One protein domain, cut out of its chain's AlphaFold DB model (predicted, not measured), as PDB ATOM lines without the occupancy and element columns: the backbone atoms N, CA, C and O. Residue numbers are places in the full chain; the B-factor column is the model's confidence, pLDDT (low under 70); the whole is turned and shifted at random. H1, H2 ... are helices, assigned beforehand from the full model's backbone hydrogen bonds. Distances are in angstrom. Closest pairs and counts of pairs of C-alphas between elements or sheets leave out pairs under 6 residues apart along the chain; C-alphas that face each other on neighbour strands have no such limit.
ATOM      1  N   THR A 125      23.771   8.307  46.138       63.59
ATOM      2  CA  THR A 125      25.044   7.915  46.724       63.59
ATOM      3  C   THR A 125      26.078   9.013  46.455       63.59
ATOM      4  O   THR A 125      25.974   9.778  45.496       63.59
ATOM      5  N   LYS A 126      27.135   9.097  47.274       66.31
ATOM      6  CA  LYS A 126      28.236  10.059  47.049       66.31
ATOM      7  C   LYS A 126      28.869   9.940  45.650       66.31
ATOM      8  O   LYS A 126      29.497  10.890  45.192       66.31
ATOM      9  N   GLN A 127      28.739   8.782  44.996       68.38
ATOM     10  CA  GLN A 127      29.239   8.552  43.641       68.38
ATOM     11  C   GLN A 127      28.372   9.237  42.583       68.38
ATOM     12  O   GLN A 127      28.921   9.840  41.664       68.38
ATOM     13  N   ASP A 128      27.050   9.225  42.755       70.88
ATOM     14  CA  ASP A 128      26.124   9.851  41.813       70.88
ATOM     15  C   ASP A 128      26.301  11.373  41.800       70.88
ATOM     16  O   ASP A 128      26.386  11.984  40.738       70.88
ATOM     17  N   PHE A 129      26.481  11.984  42.978       74.31
ATOM     18  CA  PHE A 129      26.756  13.420  43.081       74.31
ATOM     19  C   PHE A 129      28.072  13.809  42.393       74.31
ATOM     20  O   PHE A 129      28.122  14.780  41.642       74.31
ATOM     21  N   ALA A 130      29.135  13.026  42.599       78.50
ATOM     22  CA  ALA A 130      30.428  13.277  41.966       78.50
ATOM     23  C   ALA A 130      30.377  13.104  40.438       78.50
ATOM     24  O   ALA A 130      31.112  13.786  39.722       78.50
ATOM     25  N   PHE A 131      29.531  12.206  39.923       82.00
ATOM     26  CA  PHE A 131      29.345  12.039  38.484       82.00
ATOM     27  C   PHE A 131      28.537  13.191  37.869       82.00
ATOM     28  O   PHE A 131      28.942  13.722  36.835       82.00
ATOM     29  N   GLU A 132      27.452  13.628  38.515       75.56
ATOM     30  CA  GLU A 132      26.674  14.796  38.075       75.56
ATOM     31  C   GLU A 132      27.516  16.079  38.082       75.56
ATOM     32  O   GLU A 132      27.526  16.819  37.097       75.56
ATOM     33  N   GLU A 133      28.308  16.304  39.134       76.62
ATOM     34  CA  GLU A 133      29.243  17.430  39.205       76.62
ATOM     35  C   GLU A 133      30.243  17.406  38.037       76.62
ATOM     36  O   GLU A 133      30.504  18.427  37.399       76.62
ATOM     37  N   PHE A 134      30.772  16.226  37.709       83.94
ATOM     38  CA  PHE A 134      31.656  16.052  36.559       83.94
ATOM     39  C   PHE A 134      30.943  16.319  35.224       83.94
ATOM     40  O   PHE A 134      31.536  16.954  34.352       83.94
ATOM     41  N   LYS A 135      29.679  15.902  35.050       77.19
ATOM     42  CA  LYS A 135      28.903  16.230  33.842       77.19
ATOM     43  C   LYS A 135      28.743  17.737  33.674       77.19
ATOM     44  O   LYS A 135      28.946  18.231  32.567       77.19
ATOM     45  N   CYS A 136      28.458  18.472  34.748       70.69
ATOM     46  CA  CYS A 136      28.416  19.935  34.711       70.69
ATOM     47  C   CYS A 136      29.763  20.529  34.292       70.69
ATOM     48  O   CYS A 136      29.806  21.338  33.372       70.69
ATOM     49  N   GLN A 137      30.866  20.072  34.889       78.00
ATOM     50  CA  GLN A 137      32.215  20.537  34.538       78.00
ATOM     51  C   GLN A 137      32.569  20.249  33.073       78.00
ATOM     52  O   GLN A 137      33.197  21.074  32.412       78.00
ATOM     53  N   LEU A 138      32.160  19.090  32.552       75.69
ATOM     54  CA  LEU A 138      32.380  18.721  31.159       75.69
ATOM     55  C   LEU A 138      31.523  19.562  30.208       75.69
ATOM     56  O   LEU A 138      32.026  20.008  29.182       75.69
ATOM     57  N   ILE A 139      30.256  19.810  30.546       69.50
ATOM     58  CA  ILE A 139      29.372  20.698  29.779       69.50
ATOM     59  C   ILE A 139      29.937  22.117  29.768       69.50
ATOM     60  O   ILE A 139      30.005  22.725  28.702       69.50
ATOM     61  N   ASP A 140      30.389  22.624  30.913       67.62
ATOM     62  CA  ASP A 140      31.012  23.941  31.027       67.62
ATOM     63  C   ASP A 140      32.287  24.022  30.197       67.62
ATOM     64  O   ASP A 140      32.463  24.990  29.458       67.62
ATOM     65  N   GLN A 141      33.149  23.002  30.251       76.19
ATOM     66  CA  GLN A 141      34.346  22.931  29.416       76.19
ATOM     67  C   GLN A 141      33.963  22.915  27.938       76.19
ATOM     68  O   GLN A 141      34.364  23.805  27.210       76.19
ATOM     69  N   ILE A 142      33.104  22.005  27.488       69.44
ATOM     70  CA  ILE A 142      32.656  21.939  26.086       69.44
ATOM     71  C   ILE A 142      32.002  23.264  25.632       69.44
ATOM     72  O   ILE A 142      32.147  23.668  24.480       69.44
ATOM     73  N   SER A 143      31.330  23.976  26.543       62.03
ATOM     74  CA  SER A 143      30.657  25.261  26.286       62.03
ATOM     75  C   SER A 143      31.563  26.498  26.410       62.03
ATOM     76  O   SER A 143      31.117  27.609  26.092       62.03
ATOM     77  N   SER A 144      32.787  26.344  26.928       60.97
ATOM     78  CA  SER A 144      33.767  27.422  27.166       60.97
ATOM     79  C   SER A 144      35.111  27.205  26.465       60.97
ATOM     80  O   SER A 144      35.877  28.156  26.313       60.97
ATOM     81  N   SER A 145      35.384  25.982  26.009       60.31
ATOM     82  CA  SER A 145      36.520  25.593  25.186       60.31
ATOM     83  C   SER A 145      36.421  26.301  23.843       60.31
ATOM     84  O   SER A 145      35.804  25.813  22.897       60.31
ATOM     85  N   ASN A 146      37.054  27.464  23.747       53.00
ATOM     86  CA  ASN A 146      37.301  28.112  22.472       53.00
ATOM     87  C   ASN A 146      38.451  27.354  21.797       53.00
ATOM     88  O   ASN A 146      39.563  27.380  22.331       53.00
ATOM     89  N   PRO A 147      38.254  26.670  20.657       52.16
ATOM     90  CA  PRO A 147      39.380  26.080  19.947       52.16
ATOM     91  C   PRO A 147      40.428  27.153  19.614       52.16
ATOM     92  O   PRO A 147      40.088  28.297  19.323       52.16
ATOM     93  N   SER A 148      41.715  26.801  19.657       46.62
ATOM     94  CA  SER A 148      42.842  27.750  19.580       46.62
ATOM     95  C   SER A 148      42.846  28.653  18.340       46.62
ATOM     96  O   SER A 148      43.360  29.768  18.392       46.62
ATOM     97  N   TYR A 149      42.225  28.233  17.233       45.47
ATOM     98  CA  TYR A 149      42.051  29.083  16.047       45.47
ATOM     99  C   TYR A 149      41.089  30.266  16.276       45.47
ATOM    100  O   TYR A 149      41.135  31.255  15.539       45.47
ATOM    101  N   LEU A 150      40.223  30.188  17.291       48.97
ATOM    102  CA  LEU A 150      39.367  31.281  17.746       48.97
ATOM    103  C   LEU A 150      40.096  32.227  18.693       48.97
ATOM    104  O   LEU A 150      39.613  33.340  18.844       48.97
ATOM    105  N   ASP A 151      41.236  31.865  19.287       51.50
ATOM    106  CA  ASP A 151      41.950  32.735  20.235       51.50
ATOM    107  C   ASP A 151      42.559  33.952  19.517       51.50
ATOM    108  O   ASP A 151      42.298  35.093  19.889       51.50
ATOM    109  N   LEU A 152      43.232  33.746  18.376       51.06
ATOM    110  CA  LEU A 152      43.747  34.853  17.554       51.06
ATOM    111  C   LEU A 152      42.612  35.744  17.010       51.06
ATOM    112  O   LEU A 152      42.722  36.971  16.977       51.06
ATOM    113  N   ARG A 153      41.487  35.132  16.620       55.19
ATOM    114  CA  ARG A 153      40.303  35.842  16.101       55.19
ATOM    115  C   ARG A 153      39.610  36.648  17.200       55.19
ATOM    116  O   ARG A 153      39.310  37.821  17.010       55.19
ATOM    117  N   THR A 154      39.424  36.038  18.364       56.16
ATOM    118  CA  THR A 154      38.866  36.657  19.568       56.16
ATOM    119  C   THR A 154      39.752  37.794  20.059       56.16
ATOM    120  O   THR A 154      39.236  38.860  20.375       56.16
ATOM    121  N   GLN A 155      41.079  37.638  20.041       58.94
ATOM    122  CA  GLN A 155      42.019  38.711  20.376       58.94
ATOM    123  C   GLN A 155      41.951  39.878  19.387       58.94
ATOM    124  O   GLN A 155      41.956  41.033  19.813       58.94
ATOM    125  N   ASN A 156      41.826  39.615  18.083       60.31
ATOM    126  CA  ASN A 156      41.645  40.673  17.088       60.31
ATOM    127  C   ASN A 156      40.335  41.436  17.304       60.31
ATOM    128  O   ASN A 156      40.337  42.670  17.289       60.31
ATOM    129  N   ILE A 157      39.241  40.722  17.569       61.12
ATOM    130  CA  ILE A 157      37.938  41.316  17.884       61.12
ATOM    131  C   ILE A 157      38.021  42.119  19.188       61.12
ATOM    132  O   ILE A 157      37.615  43.278  19.214       61.12
ATOM    133  N   LYS A 158      38.638  41.566  20.237       64.56
ATOM    134  CA  LYS A 158      38.869  42.236  21.524       64.56
ATOM    135  C   LYS A 158      39.669  43.524  21.353       64.56
ATOM    136  O   LYS A 158      39.282  44.558  21.887       64.56
ATOM    137  N   ASN A 159      40.750  43.491  20.577       65.25
ATOM    138  CA  ASN A 159      41.571  44.666  20.298       65.25
ATOM    139  C   ASN A 159      40.786  45.741  19.537       65.25
ATOM    140  O   ASN A 159      40.972  46.927  19.802       65.25
ATOM    141  N   HIS A 160      39.899  45.354  18.617       64.94
ATOM    142  CA  HIS A 160      39.043  46.302  17.903       64.94
ATOM    143  C   HIS A 160      37.982  46.905  18.814       64.94
ATOM    144  O   HIS A 160      37.905  48.124  18.898       64.94
ATOM    145  N   VAL A 161      37.245  46.083  19.562       64.62
ATOM    146  CA  VAL A 161      36.263  46.547  20.553       64.62
ATOM    147  C   VAL A 161      36.921  47.477  21.573       64.62
ATOM    148  O   VAL A 161      36.395  48.548  21.853       64.62
ATOM    149  N   TYR A 162      38.118  47.139  22.059       69.38
ATOM    150  CA  TYR A 162      38.906  48.002  22.937       69.38
ATOM    151  C   TYR A 162      39.268  49.335  22.269       69.38
ATOM    152  O   TYR A 162      39.102  50.398  22.864       69.38
ATOM    153  N   ARG A 163      39.737  49.322  21.015       66.12
ATOM    154  CA  ARG A 163      40.022  50.557  20.264       66.12
ATOM    155  C   ARG A 163      38.767  51.410  20.076       66.12
ATOM    156  O   ARG A 163      38.862  52.632  20.178       66.12
ATOM    157  N   SER A 164      37.613  50.788  19.862       63.91
ATOM    158  CA  SER A 164      36.352  51.508  19.705       63.91
ATOM    159  C   SER A 164      35.870  52.122  21.014       63.91
ATOM    160  O   SER A 164      35.634  53.323  21.096       63.91
ATOM    161  N   LEU A 165      35.781  51.302  22.061       64.81
ATOM    162  CA  LEU A 165      35.213  51.681  23.352       64.81
ATOM    163  C   LEU A 165      36.152  52.554  24.190       64.81
ATOM    164  O   LEU A 165      35.699  53.446  24.901       64.81
ATOM    165  N   VAL A 166      37.462  52.297  24.131       64.44
ATOM    166  CA  VAL A 166      38.461  52.946  24.999       64.44
ATOM    167  C   VAL A 166      39.229  54.032  24.258       64.44
ATOM    168  O   VAL A 166      39.434  55.117  24.803       64.44
ATOM    169  N   GLN A 167      39.642  53.774  23.014       62.28
ATOM    170  CA  GLN A 167      40.419  54.743  22.227       62.28
ATOM    171  C   GLN A 167      39.548  55.679  21.380       62.28
ATOM    172  O   GLN A 167      40.096  56.567  20.728       62.28
ATOM    173  N   LYS A 168      38.215  55.517  21.425       61.72
ATOM    174  CA  LYS A 168      37.217  56.395  20.782       61.72
ATOM    175  C   LYS A 168      37.411  56.553  19.279       61.72
ATOM    176  O   LYS A 168      37.062  57.579  18.702       61.72
ATOM    177  N   LYS A 169      38.005  55.553  18.640       58.97
ATOM    178  CA  LYS A 169      37.966  55.458  17.184       58.97
ATOM    179  C   LYS A 169      36.600  54.862  16.850       58.97
ATOM    180  O   LYS A 169      36.124  54.034  17.614       58.97
ATOM    181  N   ALA A 343      47.448  21.091  10.749       40.78
ATOM    182  CA  ALA A 343      48.551  20.791  11.669       40.78
ATOM    183  C   ALA A 343      48.142  20.607  13.145       40.78
ATOM    184  O   ALA A 343      48.937  20.087  13.925       40.78
ATOM    185  N   GLY A 344      46.927  21.011  13.541       52.38
ATOM    186  CA  GLY A 344      46.519  21.099  14.954       52.38
ATOM    187  C   GLY A 344      45.341  20.219  15.381       52.38
ATOM    188  O   GLY A 344      45.148  20.024  16.576       52.38
ATOM    189  N   GLY A 345      44.587  19.636  14.448       66.31
ATOM    190  CA  GLY A 345      43.225  19.158  14.710       66.31
ATOM    191  C   GLY A 345      43.040  18.139  15.845       66.31
ATOM    192  O   GLY A 345      42.104  18.247  16.631       66.31
ATOM    193  N   ILE A 346      43.946  17.168  15.996       73.50
ATOM    194  CA  ILE A 346      43.875  16.194  17.106       73.50
ATOM    195  C   ILE A 346      44.234  16.852  18.443       73.50
ATOM    196  O   ILE A 346      43.649  16.526  19.473       73.50
ATOM    197  N   LYS A 347      45.189  17.789  18.434       74.25
ATOM    198  CA  LYS A 347      45.569  18.555  19.623       74.25
ATOM    199  C   LYS A 347      44.430  19.486  20.048       74.25
ATOM    200  O   LYS A 347      44.111  19.547  21.222       74.25
ATOM    201  N   GLU A 348      43.777  20.129  19.090       70.38
ATOM    202  CA  GLU A 348      42.623  21.000  19.325       70.38
ATOM    203  C   GLU A 348      41.428  20.215  19.870       70.38
ATOM    204  O   GLU A 348      40.817  20.644  20.841       70.38
ATOM    205  N   MET A 349      41.148  19.026  19.324       75.12
ATOM    206  CA  MET A 349      40.148  18.113  19.890       75.12
ATOM    207  C   MET A 349      40.516  17.689  21.312       75.12
ATOM    208  O   MET A 349      39.673  17.691  22.204       75.12
ATOM    209  N   LYS A 350      41.785  17.362  21.554       80.69
ATOM    210  CA  LYS A 350      42.260  17.014  22.893       80.69
ATOM    211  C   LYS A 350      42.014  18.150  23.885       80.69
ATOM    212  O   LYS A 350      41.444  17.899  24.939       80.69
ATOM    213  N   ASP A 351      42.403  19.372  23.541       75.56
ATOM    214  CA  ASP A 351      42.225  20.544  24.404       75.56
ATOM    215  C   ASP A 351      40.732  20.869  24.604       75.56
ATOM    216  O   ASP A 351      40.323  21.283  25.688       75.56
ATOM    217  N   PHE A 352      39.899  20.600  23.594       76.06
ATOM    218  CA  PHE A 352      38.452  20.790  23.653       76.06
ATOM    219  C   PHE A 352      37.757  19.836  24.638       76.06
ATOM    220  O   PHE A 352      36.897  20.268  25.406       76.06
ATOM    221  N   PHE A 353      38.140  18.553  24.636       80.25
ATOM    222  CA  PHE A 353      37.520  17.515  25.471       80.25
ATOM    223  C   PHE A 353      38.160  17.337  26.844       80.25
ATOM    224  O   PHE A 353      37.558  16.700  27.707       80.25
ATOM    225  N   MET A 354      39.371  17.842  27.059       85.31
ATOM    226  CA  MET A 354      40.031  17.732  28.355       85.31
ATOM    227  C   MET A 354      39.456  18.726  29.363       85.31
ATOM    228  O   MET A 354      39.375  19.922  29.101       85.31
ATOM    229  N   ILE A 355      39.125  18.234  30.553       84.38
ATOM    230  CA  ILE A 355      38.734  19.061  31.693       84.38
ATOM    231  C   ILE A 355      39.997  19.670  32.327       84.38
ATOM    232  O   ILE A 355      40.963  18.937  32.549       84.38
ATOM    233  N   PRO A 356      40.030  20.976  32.646       81.25
ATOM    234  CA  PRO A 356      41.186  21.616  33.266       81.25
ATOM    235  C   PRO A 356      41.580  20.988  34.610       81.25
ATOM    236  O   PRO A 356      40.720  20.690  35.436       81.25
ATOM    237  N   ASP A 357      42.883  20.902  34.885       79.00
ATOM    238  CA  ASP A 357      43.433  20.247  36.089       79.00
ATOM    239  C   ASP A 357      43.009  20.902  37.424       79.00
ATOM    240  O   ASP A 357      43.193  20.324  38.492       79.00
ATOM    241  N   ARG A 358      42.402  22.099  37.383       74.56
ATOM    242  CA  ARG A 358      41.797  22.750  38.562       74.56
ATOM    243  C   ARG A 358      40.608  21.969  39.131       74.56
ATOM    244  O   ARG A 358      40.244  22.182  40.283       74.56
ATOM    245  N   PHE A 359      39.991  21.101  38.330       77.19
ATOM    246  CA  PHE A 359      38.899  20.241  38.760       77.19
ATOM    247  C   PHE A 359      39.471  18.913  39.268       77.19
ATOM    248  O   PHE A 359      39.907  18.064  38.497       77.19
ATOM    249  N   THR A 360      39.468  18.718  40.586       75.94
ATOM    250  CA  THR A 360      40.089  17.558  41.256       75.94
ATOM    251  C   THR A 360      39.189  16.318  41.309       75.94
ATOM    252  O   THR A 360      39.453  15.371  42.053       75.94
ATOM    253  N   ASN A 361      38.118  16.290  40.514       83.00
ATOM    254  CA  ASN A 361      37.180  15.178  40.476       83.00
ATOM    255  C   ASN A 361      37.845  13.920  39.874       83.00
ATOM    256  O   ASN A 361      38.492  13.968  38.822       83.00
ATOM    257  N   ARG A 362      37.660  12.759  40.520       87.06
ATOM    258  CA  ARG A 362      38.169  11.462  40.037       87.06
ATOM    259  C   ARG A 362      37.712  11.168  38.604       87.06
ATOM    260  O   ARG A 362      38.505  10.661  37.811       87.06
ATOM    261  N   TYR A 363      36.467  11.501  38.266       89.19
ATOM    262  CA  TYR A 363      35.924  11.310  36.924       89.19
ATOM    263  C   TYR A 363      36.615  12.204  35.891       89.19
ATOM    264  O   TYR A 363      36.909  11.723  34.803       89.19
ATOM    265  N   ALA A 364      36.993  13.439  36.246       87.38
ATOM    266  CA  ALA A 364      37.752  14.326  35.359       87.38
ATOM    267  C   ALA A 364      39.132  13.744  35.012       87.38
ATOM    268  O   ALA A 364      39.537  13.732  33.850       87.38
ATOM    269  N   THR A 365      39.824  13.170  36.000       89.25
ATOM    270  CA  THR A 365      41.131  12.528  35.780       89.25
ATOM    271  C   THR A 365      41.011  11.290  34.884       89.25
ATOM    272  O   THR A 365      41.794  11.116  33.944       89.25
ATOM    273  N   LEU A 366      40.016  10.435  35.144       91.12
ATOM    274  CA  LEU A 366      39.752   9.240  34.336       91.12
ATOM    275  C   LEU A 366      39.341   9.603  32.905       91.12
ATOM    276  O   LEU A 366      39.858   9.022  31.952       91.12
ATOM    277  N   TRP A 367      38.472  10.600  32.753       92.44
ATOM    278  CA  TRP A 367      38.026  11.121  31.465       92.44
ATOM    279  C   TRP A 367      39.194  11.652  30.642       92.44
ATOM    280  O   TRP A 367      39.415  11.206  29.519       92.44
ATOM    281  N   ASN A 368      40.012  12.529  31.229       91.50
ATOM    282  CA  ASN A 368      41.188  13.085  30.565       91.50
ATOM    283  C   ASN A 368      42.173  11.997  30.131       91.50
ATOM    284  O   ASN A 368      42.818  12.126  29.091       91.50
ATOM    285  N   THR A 369      42.293  10.925  30.916       92.12
ATOM    286  CA  THR A 369      43.119   9.766  30.564       92.12
ATOM    287  C   THR A 369      42.531   9.032  29.361       92.12
ATOM    288  O   THR A 369      43.241   8.819  28.383       92.12
ATOM    289  N   LYS A 370      41.222   8.747  29.367       91.00
ATOM    290  CA  LYS A 370      40.530   8.086  28.250       91.00
ATOM    291  C   LYS A 370      40.581   8.887  26.957       91.00
ATOM    292  O   LYS A 370      40.935   8.341  25.921       91.00
ATOM    293  N   VAL A 371      40.328  10.191  27.021       89.75
ATOM    294  CA  VAL A 371      40.448  11.095  25.869       89.75
ATOM    295  C   VAL A 371      41.869  11.062  25.296       89.75
ATOM    296  O   VAL A 371      42.041  10.957  24.082       89.75
ATOM    297  N   LYS A 372      42.901  11.107  26.153       90.88
ATOM    298  CA  LYS A 372      44.308  11.027  25.724       90.88
ATOM    299  C   LYS A 372      44.635   9.690  25.061       90.88
ATOM    300  O   LYS A 372      45.253   9.698  24.000       90.88
ATOM    301  N   GLU A 373      44.243   8.575  25.674       92.44
ATOM    302  CA  GLU A 373      44.470   7.221  25.149       92.44
ATOM    303  C   GLU A 373      43.805   7.042  23.784       92.44
ATOM    304  O   GLU A 373      44.446   6.633  22.814       92.44
ATOM    305  N   SER A 374      42.532   7.416  23.689       89.12
ATOM    306  CA  SER A 374      41.765   7.267  22.465       89.12
ATOM    307  C   SER A 374      42.280   8.154  21.342       89.12
ATOM    308  O   SER A 374      42.433   7.674  20.225       89.12
ATOM    309  N   LEU A 375      42.622   9.418  21.608       87.12
ATOM    310  CA  LEU A 375      43.191  10.295  20.578       87.12
ATOM    311  C   LEU A 375      44.616   9.896  20.168       87.12
ATOM    312  O   LEU A 375      45.017  10.196  19.043       87.12
ATOM    313  N   ALA A 376      45.377   9.227  21.037       88.06
ATOM    314  CA  ALA A 376      46.706   8.715  20.704       88.06
ATOM    315  C   ALA A 376      46.652   7.467  19.808       88.06
ATOM    316  O   ALA A 376      47.541   7.268  18.980       88.06
ATOM    317  N   SER A 377      45.613   6.639  19.947       89.06
ATOM    318  CA  SER A 377      45.434   5.436  19.133       89.06
ATOM    319  C   SER A 377      44.824   5.769  17.773       89.06
ATOM    320  O   SER A 377      43.657   6.144  17.692       89.06
ATOM    321  N   SER A 378      45.570   5.551  16.686       84.69
ATOM    322  CA  SER A 378      45.061   5.737  15.317       84.69
ATOM    323  C   SER A 378      43.896   4.809  14.962       84.69
ATOM    324  O   SER A 378      43.154   5.079  14.017       84.69
ATOM    325  N   GLU A 379      43.736   3.719  15.715       85.94
ATOM    326  CA  GLU A 379      42.690   2.729  15.489       85.94
ATOM    327  C   GLU A 379      41.371   3.047  16.182       85.94
ATOM    328  O   GLU A 379      40.343   2.497  15.771       85.94
ATOM    329  N   SER A 380      41.378   3.943  17.173       87.06
ATOM    330  CA  SER A 380      40.164   4.287  17.907       87.06
ATOM    331  C   SER A 380      39.134   4.954  16.994       87.06
ATOM    332  O   SER A 380      39.459   5.698  16.056       87.06
ATOM    333  N   SER A 381      37.862   4.693  17.288       83.19
ATOM    334  CA  SER A 381      36.745   5.320  16.583       83.19
ATOM    335  C   SER A 381      36.808   6.848  16.721       83.19
ATOM    336  O   SER A 381      36.604   7.583  15.752       83.19
ATOM    337  N   PHE A 382      37.211   7.313  17.903       83.62
ATOM    338  CA  PHE A 382      37.333   8.717  18.256       83.62
ATOM    339  C   PHE A 382      38.473   9.434  17.523       83.62
ATOM    340  O   PHE A 382      38.273  10.532  17.009       83.62
ATOM    341  N   HIS A 383      39.644   8.805  17.371       84.75
ATOM    342  CA  HIS A 383      40.731   9.350  16.554       84.75
ATOM    343  C   HIS A 383      40.327   9.431  15.081       84.75
ATOM    344  O   HIS A 383      40.575  10.441  14.425       84.75
ATOM    345  N   LYS A 384      39.676   8.386  14.550       83.12
ATOM    346  CA  LYS A 384      39.186   8.365  13.162       83.12
ATOM    347  C   LYS A 384      38.131   9.452  12.927       83.12
ATOM    348  O   LYS A 384      38.193  10.129  11.902       83.12
ATOM    349  N   MET A 385      37.225   9.669  13.883       79.50
ATOM    350  CA  MET A 385      36.253  10.768  13.867       79.50
ATOM    351  C   MET A 385      36.954  12.132  13.894       79.50
ATOM    352  O   MET A 385      36.742  12.936  12.992       79.50
ATOM    353  N   ALA A 386      37.851  12.368  14.857       77.69
ATOM    354  CA  ALA A 386      38.614  13.612  14.967       77.69
ATOM    355  C   ALA A 386      39.417  13.905  13.687       77.69
ATOM    356  O   ALA A 386      39.417  15.025  13.177       77.69
ATOM    357  N   LYS A 387      40.058  12.886  13.108       78.75
ATOM    358  CA  LYS A 387      40.811  12.995  11.852       78.75
ATOM    359  C   LYS A 387      39.909  13.273  10.645       78.75
ATOM    360  O   LYS A 387      40.277  14.061   9.781       78.75
ATOM    361  N   LYS A 388      38.735  12.644  10.570       74.31
ATOM    362  CA  LYS A 388      37.767  12.884   9.492       74.31
ATOM    363  C   LYS A 388      37.212  14.302   9.550       74.31
ATOM    364  O   LYS A 388      37.159  14.975   8.533       74.31
ATOM    365  N   GLU A 389      36.843  14.771  10.732       68.12
ATOM    366  CA  GLU A 389      36.220  16.085  10.904       68.12
ATOM    367  C   GLU A 389      37.222  17.225  10.679       68.12
ATOM    368  O   GLU A 389      36.903  18.225  10.038       68.12
ATOM    369  N   THR A 390      38.480  17.021  11.078       66.50
ATOM    370  CA  THR A 390      39.584  17.943  10.756       66.50
ATOM    371  C   THR A 390      39.916  17.970   9.259       66.50
ATOM    372  O   THR A 390      40.338  19.007   8.746       66.50
ATOM    373  N   HIS A 391      39.683  16.867   8.540       63.00
ATOM    374  CA  HIS A 391      39.833  16.787   7.084       63.00
ATOM    375  C   HIS A 391      38.639  17.404   6.330       63.00
ATOM    376  O   HIS A 391      38.829  18.090   5.328       63.00
ATOM    377  N   ASP A 392      37.417  17.209   6.829       58.31
ATOM    378  CA  ASP A 392      36.168  17.701   6.233       58.31
ATOM    379  C   ASP A 392      35.934  19.209   6.452       58.31
ATOM    380  O   ASP A 392      34.947  19.744   5.946       58.31
ATOM    381  N   LYS A 393      36.814  19.898   7.203       56.00
ATOM    382  CA  LYS A 393      36.678  21.313   7.613       56.00
ATOM    383  C   LYS A 393      35.353  21.631   8.316       56.00
ATOM    384  O   LYS A 393      34.949  22.789   8.399       56.00
ATOM    385  N   LYS A 394      34.645  20.613   8.802       51.81
ATOM    386  CA  LYS A 394      33.402  20.809   9.541       51.81
ATOM    387  C   LYS A 394      33.780  21.327  10.917       51.81
ATOM    388  O   LYS A 394      34.639  20.758  11.588       51.81
ATOM    389  N   ALA A 395      33.170  22.448  11.293       51.97
ATOM    390  CA  ALA A 395      33.453  23.103  12.554       51.97
ATOM    391  C   ALA A 395      33.313  22.097  13.717       51.97
ATOM    392  O   ALA A 395      32.376  21.286  13.705       51.97
ATOM    393  N   PRO A 396      34.179  22.182  14.747       55.31
ATOM    394  CA  PRO A 396      34.037  21.451  16.010       55.31
ATOM    395  C   PRO A 396      32.608  21.497  16.576       55.31
ATOM    396  O   PRO A 396      32.187  20.599  17.284       55.31
ATOM    397  N   GLU A 397      31.829  22.501  16.191       53.09
ATOM    398  CA  GLU A 397      30.447  22.783  16.571       53.09
ATOM    399  C   GLU A 397      29.446  21.635  16.354       53.09
ATOM    400  O   GLU A 397      28.615  21.379  17.228       53.09
ATOM    401  N   LYS A 398      29.510  20.886  15.241       56.53
ATOM    402  CA  LYS A 398      28.588  19.741  15.032       56.53
ATOM    403  C   LYS A 398      28.862  18.604  16.013       56.53
ATOM    404  O   LYS A 398      27.941  17.927  16.472       56.53
ATOM    405  N   ILE A 399      30.133  18.431  16.341       62.50
ATOM    406  CA  ILE A 399      30.631  17.444  17.292       62.50
ATOM    407  C   ILE A 399      30.260  17.911  18.701       62.50
ATOM    408  O   ILE A 399      29.672  17.138  19.449       62.50
ATOM    409  N   THR A 400      30.446  19.198  19.012       63.47
ATOM    410  CA  THR A 400      30.014  19.853  20.255       63.47
ATOM    411  C   THR A 400      28.542  19.596  20.564       63.47
ATOM    412  O   THR A 400      28.230  19.122  21.650       63.47
ATOM    413  N   ILE A 401      27.626  19.844  19.622       56.47
ATOM    414  CA  ILE A 401      26.181  19.670  19.861       56.47
ATOM    415  C   ILE A 401      25.813  18.195  20.045       56.47
ATOM    416  O   ILE A 401      25.059  17.850  20.960       56.47
ATOM    417  N   GLY A 402      26.362  17.312  19.203       62.16
ATOM    418  CA  GLY A 402      26.143  15.871  19.325       62.16
ATOM    419  C   GLY A 402      26.639  15.328  20.668       62.16
ATOM    420  O   GLY A 402      25.945  14.553  21.321       62.16
ATOM    421  N   LEU A 403      27.805  15.790  21.119       68.06
ATOM    422  CA  LEU A 403      28.392  15.387  22.391       68.06
ATOM    423  C   LEU A 403      27.691  15.995  23.592       68.06
ATOM    424  O   LEU A 403      27.457  15.258  24.536       68.06
ATOM    425  N   LEU A 404      27.288  17.267  23.562       63.25
ATOM    426  CA  LEU A 404      26.481  17.851  24.637       63.25
ATOM    427  C   LEU A 404      25.200  17.039  24.848       63.25
ATOM    428  O   LEU A 404      24.878  16.687  25.979       63.25
ATOM    429  N   SER A 405      24.520  16.651  23.762       59.06
ATOM    430  CA  SER A 405      23.338  15.785  23.848       59.06
ATOM    431  C   SER A 405      23.655  14.435  24.503       59.06
ATOM    432  O   SER A 405      22.892  13.965  25.348       59.06
ATOM    433  N   SER A 406      24.781  13.821  24.144       71.81
ATOM    434  CA  SER A 406      25.204  12.527  24.690       71.81
ATOM    435  C   SER A 406      25.691  12.611  26.141       71.81
ATOM    436  O   SER A 406      25.404  11.710  26.922       71.81
ATOM    437  N   VAL A 407      26.361  13.701  26.530       71.62
ATOM    438  CA  VAL A 407      26.813  13.959  27.908       71.62
ATOM    439  C   VAL A 407      25.617  14.101  28.841       71.62
ATOM    440  O   VAL A 407      25.596  13.507  29.914       71.62
ATOM    441  N   VAL A 408      24.592  14.836  28.406       67.62
ATOM    442  CA  VAL A 408      23.350  15.040  29.167       67.62
ATOM    443  C   VAL A 408      22.594  13.725  29.360       67.62
ATOM    444  O   VAL A 408      22.044  13.483  30.430       67.62
ATOM    445  N   LYS A 409      22.565  12.873  28.328       70.31
ATOM    446  CA  LYS A 409      21.842  11.593  28.342       70.31
ATOM    447  C   LYS A 409      22.578  10.475  29.080       70.31
ATOM    448  O   LYS A 409      21.937   9.484  29.419       70.31
ATOM    449  N   ALA A 410      23.885  10.606  29.302       77.75
ATOM    450  CA  ALA A 410      24.670   9.584  29.979       77.75
ATOM    451  C   ALA A 410      24.190   9.409  31.426       77.75
ATOM    452  O   ALA A 410      24.202  10.350  32.232       77.75
ATOM    453  N   THR A 411      23.780   8.184  31.752       77.25
ATOM    454  CA  THR A 411      23.285   7.819  33.086       77.25
ATOM    455  C   THR A 411      24.416   7.413  34.023       77.25
ATOM    456  O   THR A 411      24.270   7.473  35.239       77.25
ATOM    457  N   ASN A 412      25.566   7.034  33.464       86.88
ATOM    458  CA  ASN A 412      26.756   6.651  34.210       86.88
ATOM    459  C   ASN A 412      28.044   7.013  33.450       86.88
ATOM    460  O   ASN A 412      28.043   7.309  32.252       86.88
ATOM    461  N   PHE A 413      29.169   6.988  34.165       88.12
ATOM    462  CA  PHE A 413      30.473   7.368  33.620       88.12
ATOM    463  C   PHE A 413      30.959   6.450  32.491       88.12
ATOM    464  O   PHE A 413      31.675   6.895  31.594       88.12
ATOM    465  N   GLU A 414      30.575   5.176  32.514       88.12
ATOM    466  CA  GLU A 414      31.011   4.201  31.518       88.12
ATOM    467  C   GLU A 414      30.325   4.431  30.167       88.12
ATOM    468  O   GLU A 414      30.993   4.432  29.134       88.12
ATOM    469  N   GLU A 415      29.022   4.731  30.173       84.19
ATOM    470  CA  GLU A 415      28.278   5.182  28.989       84.19
ATOM    471  C   GLU A 415      28.910   6.414  28.356       84.19
ATOM    472  O   GLU A 415      29.049   6.481  27.135       84.19
ATOM    473  N   LEU A 416      29.346   7.366  29.182       84.69
ATOM    474  CA  LEU A 416      30.025   8.551  28.689       84.69
ATOM    475  C   LEU A 416      31.385   8.208  28.065       84.69
ATOM    476  O   LEU A 416      31.716   8.707  26.991       84.69
ATOM    477  N   CYS A 417      32.169   7.334  28.701       85.94
ATOM    478  CA  CYS A 417      33.472   6.919  28.181       85.94
ATOM    479  C   CYS A 417      33.371   6.210  26.824       85.94
ATOM    480  O   CYS A 417      34.280   6.358  26.009       85.94
ATOM    481  N   ARG A 418      32.259   5.515  26.539       85.25
ATOM    482  CA  ARG A 418      32.006   4.894  25.224       85.25
ATOM    483  C   ARG A 418      31.931   5.897  24.075       85.25
ATOM    484  O   ARG A 418      32.109   5.510  22.930       85.25
ATOM    485  N   LEU A 419      31.688   7.178  24.355       76.75
ATOM    486  CA  LEU A 419      31.676   8.224  23.325       76.75
ATOM    487  C   LEU A 419      33.072   8.531  22.780       76.75
ATOM    488  O   LEU A 419      33.197   9.050  21.672       76.75
ATOM    489  N   VAL A 420      34.107   8.253  23.574       79.62
ATOM    490  CA  VAL A 420      35.495   8.579  23.239       79.62
ATOM    491  C   VAL A 420      36.349   7.343  22.995       79.62
ATOM    492  O   VAL A 420      37.505   7.508  22.638       79.62
ATOM    493  N   THR A 421      35.840   6.122  23.158       75.25
ATOM    494  CA  THR A 421      36.538   4.856  22.847       75.25
ATOM    495  C   THR A 421      35.936   4.226  21.600       75.25
ATOM    496  O   THR A 421      36.662   4.024  20.593       75.25
TER     497      THR A 421
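AT A GLANCE: This is residues 125 to 169 and 343 to 421 of the 421 residues of an uncharacterized protein of Kazachstania africana (strain ATCC 22294 / BCRC 22015 / CBS 2517 / CECT 1963 / NBRC 1671 / NRRL Y-8276) (UniProt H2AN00). A hairpin of two helices, H3 and H4, is crossed by the long helix H1, with H6 side by side with H1 and H5 across one end of the hairpin. H2 runs away from this body as an arm; residues 162 to 168, of which 162 to 165 belong to H2, stick out. The 124 printed residues hold seven named helices, H1 to H7 in chain order, and no named strand: all helix. The whole is only just loose, close to compact, with a radius of gyration of the C-alphas of 16.8 A, and spans 56 by 36 by 23 A.

HOW THE PARTS SIT: Start at H1, residues 126 to 144; its residues 135 to 142 alone touch H6, residues 396 to 409, opposite ways at a shallow tilt of 18 degrees, closest C-alphas Ile 139 and Leu 404, 6.6 A. H1 also touches H3, residues 345 to 353, with residues 138 to 142 alone, closest C-alphas Ile 142 and Phe 352, 6.4 A. H3 forms a hairpin with H4, residues 362 to 376, at 11 degrees, closest C-alphas Lys 350 and Val 371, 6.9 A. H5, residues 381 to 391, touches H3 at a steep tilt of 58 degrees, closest C-alphas Gly 345 and Thr 390, 5.5 A. H7, residues 413 to 417, only just touches H4, with 3 pairs of C-alphas within 8 A, the closest Trp 367 and Cys 417, 7.0 A. H2, residues 149 to 165, touches no helix. Every O i to N i+4 pair is within hydrogen-bond range in H1, H3, H4, H5, H6 and H7; in H2, 12 of 13.

IN THESE COORDINATES: Find C-alpha 126 at (28.236, 10.059, 47.049); from there H1 runs 27.0 A. H2 measures 24.7 A and H4 21.3 A. H7 ends at C-alpha 417, (33.472, 6.919, 28.181).

THE WHOLE: Residues 170 to 342 are not printed; C-alphas 169 and 343 are 36.7 A apart. Of the links printed whole, none is long. Low confidence, under 70, covers 54 residues, among them 142 to 169.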